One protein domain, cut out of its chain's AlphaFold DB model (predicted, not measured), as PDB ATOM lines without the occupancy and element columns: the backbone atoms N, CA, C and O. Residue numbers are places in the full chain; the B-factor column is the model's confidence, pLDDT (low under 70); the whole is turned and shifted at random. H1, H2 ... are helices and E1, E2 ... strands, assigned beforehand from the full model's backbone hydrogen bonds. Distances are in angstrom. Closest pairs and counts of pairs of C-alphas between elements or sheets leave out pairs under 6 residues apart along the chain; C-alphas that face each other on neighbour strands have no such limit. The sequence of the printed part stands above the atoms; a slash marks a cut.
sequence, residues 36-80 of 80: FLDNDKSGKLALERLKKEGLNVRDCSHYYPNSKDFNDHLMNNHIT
ATOM      1  N   PHE A  36     -31.207 -19.439  -1.872       96.94
ATOM      2  CA  PHE A  36     -30.097 -18.903  -1.083       96.94
ATOM      3  C   PHE A  36     -28.951 -18.547  -2.036       96.94
ATOM      4  O   PHE A  36     -28.095 -19.380  -2.322       96.94
ATOM      5  N   LEU A  37     -28.994 -17.341  -2.602       97.06
ATOM      6  CA  LEU A  37     -27.990 -16.836  -3.545       97.06
ATOM      7  C   LEU A  37     -27.132 -15.747  -2.895       97.06
ATOM      8  O   LEU A  37     -27.523 -15.168  -1.878       97.06
ATOM      9  N   ASP A  38     -25.986 -15.452  -3.504       96.75
ATOM     10  CA  ASP A  38     -25.111 -14.352  -3.097       96.75
ATOM     11  C   ASP A  38     -25.862 -13.009  -3.115       96.75
ATOM     12  O   ASP A  38     -26.657 -12.723  -4.017       96.75
ATOM     13  N   ASN A  39     -25.555 -12.137  -2.154       95.94
ATOM     14  CA  ASN A  39     -26.123 -10.791  -2.022       95.94
ATOM     15  C   ASN A  39     -25.494  -9.771  -2.982       95.94
ATOM     16  O   ASN A  39     -25.395  -8.578  -2.685       95.94
ATOM     17  N   ASP A  40     -25.079 -10.223  -4.159       96.50
ATOM     18  CA  ASP A  40     -24.484  -9.390  -5.187       96.50
ATOM     19  C   ASP A  40     -25.435  -9.185  -6.380       96.50
ATOM     20  O   ASP A  40     -26.604  -9.587  -6.398       96.50
ATOM     21  N   LYS A  41     -24.946  -8.482  -7.403       97.44
ATOM     22  CA  LYS A  41     -25.720  -8.236  -8.623       97.44
ATOM     23  C   LYS A  41     -26.034  -9.536  -9.374       97.44
ATOM     24  O   LYS A  41     -27.109  -9.648  -9.959       97.44
ATOM     25  N   SER A  42     -25.111 -10.493  -9.381       97.00
ATOM     26  CA  SER A  42     -25.238 -11.745 -10.126       97.00
ATOM     27  C   SER A  42     -26.279 -12.663  -9.486       97.00
ATOM     28  O   SER A  42     -27.126 -13.201 -10.199       97.00
ATOM     29  N   GLY A  43     -26.287 -12.771  -8.154       97.31
ATOM     30  CA  GLY A  43     -27.301 -13.501  -7.396       97.31
ATOM     31  C   GLY A  43     -28.704 -12.934  -7.622       97.31
ATOM     32  O   GLY A  43     -29.630 -13.682  -7.933       97.31
ATOM     33  N   LYS A  44     -28.854 -11.602  -7.613       97.12
ATOM     34  CA  LYS A  44     -30.133 -10.940  -7.940       97.12
ATOM     35  C   LYS A  44     -30.602 -11.239  -9.365       97.12
ATOM     36  O   LYS A  44     -31.773 -11.536  -9.575       97.12
ATOM     37  N   LEU A  45     -29.703 -11.202 -10.350       97.81
ATOM     38  CA  LEU A  45     -30.047 -11.546 -11.735       97.81
ATOM     39  C   LEU A  45     -30.457 -13.018 -11.883       97.81
ATOM     40  O   LEU A  45     -31.395 -13.318 -12.623       97.81
ATOM     41  N   ALA A  46     -29.792 -13.930 -11.172       97.69
ATOM     42  CA  ALA A  46     -30.161 -15.340 -11.152       97.69
ATOM     43  C   ALA A  46     -31.539 -15.564 -10.506       97.69
ATOM     44  O   ALA A  46     -32.344 -16.316 -11.052       97.69
ATOM     45  N   LEU A  47     -31.858 -14.864  -9.412       98.06
ATOM     46  CA  LEU A  47     -33.182 -14.904  -8.790       98.06
ATOM     47  C   LEU A  47     -34.285 -14.463  -9.764       98.06
ATOM     48  O   LEU A  47     -35.293 -15.151  -9.920       98.06
ATOM     49  N   GLU A  48     -34.085 -13.337 -10.452       97.50
ATOM     50  CA  GLU A  48     -35.047 -12.835 -11.438       97.50
ATOM     51  C   GLU A  48     -35.187 -13.778 -12.635       97.50
ATOM     52  O   GLU A  48     -36.291 -13.978 -13.143       97.50
ATOM     53  N   ARG A  49     -34.095 -14.428 -13.057       96.94
ATOM     54  CA  ARG A  49     -34.149 -15.484 -14.072       96.94
ATOM     55  C   ARG A  49     -35.040 -16.637 -13.619       96.94
ATOM     56  O   ARG A  49     -35.907 -17.029 -14.388       96.94
ATOM     57  N   LEU A  50     -34.874 -17.140 -12.395       97.62
ATOM     58  CA  LEU A  50     -35.713 -18.225 -11.874       97.62
ATOM     59  C   LEU A  50     -37.202 -17.837 -11.861       97.62
ATOM     60  O   LEU A  50     -38.040 -18.612 -12.315       97.62
ATOM     61  N   LYS A  51     -37.531 -16.616 -11.415       97.50
ATOM     62  CA  LYS A  51     -38.911 -16.095 -11.440       97.50
ATOM     63  C   LYS A  51     -39.461 -15.971 -12.863       97.50
ATOM     64  O   LYS A  51     -40.619 -16.299 -13.106       97.50
ATOM     65  N   LYS A  52     -38.639 -15.515 -13.815       97.25
ATOM     66  CA  LYS A  52     -39.023 -15.353 -15.226       97.25
ATOM     67  C   LYS A  52     -39.378 -16.683 -15.899       97.25
ATOM     68  O   LYS A  52     -40.216 -16.692 -16.793       97.25
ATOM     69  N   GLU A  53     -38.785 -17.785 -15.448       96.81
ATOM     70  CA  GLU A  53     -39.127 -19.142 -15.900       96.81
ATOM     71  C   GLU A  53     -40.415 -19.690 -15.255       96.81
ATOM     72  O   GLU A  53     -40.760 -20.851 -15.446       96.81
ATOM     73  N   GLY A  54     -41.146 -18.871 -14.489       96.50
ATOM     74  CA  GLY A  54     -42.423 -19.246 -13.880       96.50
ATOM     75  C   GLY A  54     -42.292 -20.061 -12.593       96.50
ATOM     76  O   GLY A  54     -43.298 -20.544 -12.077       96.50
ATOM     77  N   LEU A  55     -41.080 -20.206 -12.050       97.81
ATOM     78  CA  LEU A  55     -40.871 -20.894 -10.780       97.81
ATOM     79  C   LEU A  55     -41.394 -20.042  -9.616       97.81
ATOM     80  O   LEU A  55     -41.127 -18.840  -9.523       97.81
ATOM     81  N   ASN A  56     -42.083 -20.683  -8.671       97.81
ATOM     82  CA  ASN A  56     -42.454 -20.065  -7.401       97.81
ATOM     83  C   ASN A  56     -41.219 -19.984  -6.489       97.81
ATOM     84  O   ASN A  56     -40.923 -20.914  -5.733       97.81
ATOM     85  N   VAL A  57     -40.469 -18.887  -6.607       97.69
ATOM     86  CA  VAL A  57     -39.191 -18.702  -5.911       97.69
ATOM     87  C   VAL A  57     -39.321 -17.729  -4.749       97.69
ATOM     88  O   VAL A  57     -39.768 -16.593  -4.913       97.69
ATOM     89  N   ARG A  58     -38.859 -18.161  -3.575       97.12
ATOM     90  CA  ARG A  58     -38.677 -17.314  -2.398       97.12
ATOM     91  C   ARG A  58     -37.233 -16.853  -2.319       97.12
ATOM     92  O   ARG A  58     -36.319 -17.672  -2.299       97.12
ATOM     93  N   ASP A  59     -37.050 -15.543  -2.246       97.44
ATOM     94  CA  ASP A  59     -35.753 -14.937  -1.974       97.44
ATOM     95  C   ASP A  59     -35.407 -15.101  -0.490       97.44
ATOM     96  O   ASP A  59     -36.097 -14.549   0.369       97.44
ATOM     97  N   CYS A  60     -34.359 -15.863  -0.182       96.62
ATOM     98  CA  CYS A  60     -33.909 -16.102   1.186       96.62
ATOM     99  C   CYS A  60     -32.773 -15.164   1.628       96.62
ATOM    100  O   CYS A  60     -32.358 -15.250   2.782       96.62
ATOM    101  N   SER A  61     -32.330 -14.224   0.782       95.44
ATOM    102  CA  SER A  61     -31.295 -13.232   1.134       95.44
ATOM    103  C   SER A  61     -31.636 -12.381   2.356       95.44
ATOM    104  O   SER A  61     -30.748 -11.944   3.089       95.44
ATOM    105  N   HIS A  62     -32.928 -12.195   2.637       92.94
ATOM    106  CA  HIS A  62     -33.406 -11.453   3.801       92.94
ATOM    107  C   HIS A  62     -33.001 -12.076   5.148       92.94
ATOM    108  O   HIS A  62     -33.007 -11.369   6.154       92.94
ATOM    109  N   TYR A  63     -32.637 -13.365   5.193       93.00
ATOM    110  CA  TYR A  63     -32.099 -13.992   6.407       93.00
ATOM    111  C   TYR A  63     -30.661 -13.556   6.712       93.00
ATOM    112  O   TYR A  63     -30.216 -13.655   7.852       93.00
ATOM    113  N   TYR A  64     -29.938 -13.053   5.713       94.88
ATOM    114  CA  TYR A  64     -28.531 -12.687   5.823       94.88
ATOM    115  C   TYR A  64     -28.234 -11.320   5.180       94.88
ATOM    116  O   TYR A  64     -27.349 -11.211   4.337       94.88
ATOM    117  N   PRO A  65     -28.922 -10.234   5.594       92.94
ATOM    118  CA  PRO A  65     -28.888  -8.947   4.889       92.94
ATOM    119  C   PRO A  65     -27.515  -8.259   4.908       92.94
ATOM    120  O   PRO A  65     -27.227  -7.441   4.040       92.94
ATOM    121  N   ASN A  66     -26.674  -8.591   5.892       93.50
ATOM    122  CA  ASN A  66     -25.354  -7.992   6.103       93.50
ATOM    123  C   ASN A  66     -24.198  -8.934   5.727       93.50
ATOM    124  O   ASN A  66     -23.050  -8.635   6.041       93.50
ATOM    125  N   SER A  67     -24.492 -10.077   5.106       96.00
ATOM    126  CA  SER A  67     -23.484 -11.060   4.696       96.00
ATOM    127  C   SER A  67     -23.350 -11.078   3.183       96.00
ATOM    128  O   SER A  67     -24.305 -10.769   2.464       96.00
ATOM    129  N   LYS A  68     -22.169 -11.449   2.687       96.12
ATOM    130  CA  LYS A  68     -21.946 -11.596   1.243       96.12
ATOM    131  C   LYS A  68     -22.829 -12.701   0.660       96.12
ATOM    132  O   LYS A  68     -23.394 -12.535  -0.416       96.12
ATOM    133  N   ASP A  69     -22.935 -13.814   1.365       95.12
ATOM    134  CA  ASP A  69     -23.671 -15.001   0.955       95.12
ATOM    135  C   ASP A  69     -24.122 -15.793   2.195       95.12
ATOM    136  O   ASP A  69     -23.877 -15.396   3.341       95.12
ATOM    137  N   PHE A  70     -24.821 -16.907   1.971       93.94
ATOM    138  CA  PHE A  70     -25.311 -17.742   3.064       93.94
ATOM    139  C   PHE A  70     -24.173 -18.421   3.843       93.94
ATOM    140  O   PHE A  70     -24.285 -18.583   5.056       93.94
ATOM    141  N   ASN A  71     -23.057 -18.769   3.196       92.81
ATOM    142  CA  ASN A  71     -21.922 -19.393   3.884       92.81
ATOM    143  C   ASN A  71     -21.231 -18.395   4.819       92.81
ATOM    144  O   ASN A  71     -20.934 -18.734   5.962       92.81
ATOM    145  N   ASP A  72     -21.026 -17.159   4.363       95.00
ATOM    146  CA  ASP A  72     -20.518 -16.053   5.173       95.00
ATOM    147  C   ASP A  72     -21.421 -15.809   6.393       95.00
ATOM    148  O   ASP A  72     -20.946 -15.697   7.522       95.00
ATOM    149  N   HIS A  73     -22.744 -15.843   6.211       93.56
ATOM    150  CA  HIS A  73     -23.683 -15.777   7.331       93.56
ATOM    151  C   HIS A  73     -23.505 -16.925   8.336       93.56
ATOM    152  O   HIS A  73     -23.468 -16.675   9.541       93.56
ATOM    153  N   LEU A  74     -23.395 -18.172   7.873       90.94
ATOM    154  CA  LEU A  74     -23.232 -19.333   8.754       90.94
ATOM    155  C   LEU A  74     -21.918 -19.280   9.544       90.94
ATOM    156  O   LEU A  74     -21.916 -19.534  10.750       90.94
ATOM    157  N   MET A  75     -20.825 -18.898   8.880       91.19
ATOM    158  CA  MET A  75     -19.508 -18.767   9.504       91.19
ATOM    159  C   MET A  75     -19.488 -17.664  10.565       91.19
ATOM    160  O   MET A  75     -18.949 -17.870  11.650       91.19
ATOM    161  N   ASN A  76     -20.126 -16.524  10.288       87.25
ATOM    162  CA  ASN A  76     -20.191 -15.403  11.228       87.25
ATOM    163  C   ASN A  76     -21.127 -15.668  12.419       87.25
ATOM    164  O   ASN A  76     -20.934 -15.088  13.485       87.25
ATOM    165  N   ASN A  77     -22.124 -16.545  12.268       76.19
ATOM    166  CA  ASN A  77     -23.063 -16.894  13.342       76.19
ATOM    167  C   ASN A  77     -22.673 -18.154  14.131       76.19
ATOM    168  O   ASN A  77     -23.478 -18.633  14.926       76.19
ATOM    169  N   HIS A  78     -21.453 -18.680  13.950       61.41
ATOM    170  CA  HIS A  78     -20.934 -19.846  14.679       61.41
ATOM    171  C   HIS A  78     -21.907 -21.039  14.718       61.41
ATOM    172  O   HIS A  78     -22.029 -21.722  15.736       61.41
ATOM    173  N   ILE A  79     -22.595 -21.313  13.608       55.88
ATOM    174  CA  ILE A  79     -23.362 -22.554  13.467       55.88
ATOM    175  C   ILE A  79     -22.394 -23.624  12.941       55.88
ATOM    176  O   ILE A  79     -22.355 -23.902  11.745       55.88
ATOM    177  N   THR A  80     -21.542 -24.145  13.832       44.75
ATOM    178  CA  THR A  80     -20.760 -25.384  13.624       44.75
ATOM    179  C   THR A  80     -21.618 -26.623  13.800       44.75
ATOM    180  O   THR A  80     -22.402 -26.639  14.780       44.75
TER     181      THR A  80
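Overview. This is residues 36 to 80 of the 80 residues of the protein "Toprim domain-containing protein" of Spirosoma sp. PL0136 (UniProt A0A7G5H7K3). The model is a small, elongated piece in two parts: a longer helix, H1, with the chain folding back along it through the short strand E1, and a shorter helix, H2, set off toward the other end of the long axis. Residues 36 to 40, H1 and the returning stretch with E1 make the sides of a rough triangle. The printed part has 45 residues, with two named helices and one named strand in the order H1, E1, H2; under half of the residues are in named elements, and of those most are helix. The whole is only just loose, close to compact, with a radius of gyration of the C-alphas of 11.6 A, and it spans 36 by 19 by 13 A.

Arrangement. The longest helix is H1, residues 41 to 52. A tight link of 4 residues leads from it to E1, residues 57 to 59. The closest C-alphas of H1 and E1 are those of Lys 51 and Val 57, 6.1 A apart, and 4 pairs of C-alphas are within 8 A. E1 pairs with no named strand. A short link of 10 residues leads from E1 to H2, residues 70 to 76. H2 is apart from H1 and from E1. Every O i to N i+4 pair in H1 and H2 is within hydrogen-bond range.

Along the chain. H1 begins at C-alpha 41 at (-25.720, -8.236, -8.623) and measures 16.5 A from first to last C-alpha. E1 measures 6.4 A. H2 measures 9.9 A and ends at C-alpha 76 at (-20.191, -15.403, 11.228).

Size, cuts and confidence. The two C-alphas farthest apart are those of Gly 54 and His 78, 35.7 A. The printed part has no cut and no long link, and it ends at residue 80, the chain's last. The mean pLDDT of the printed part is 92.5, and residues 78 to 80 are under 70.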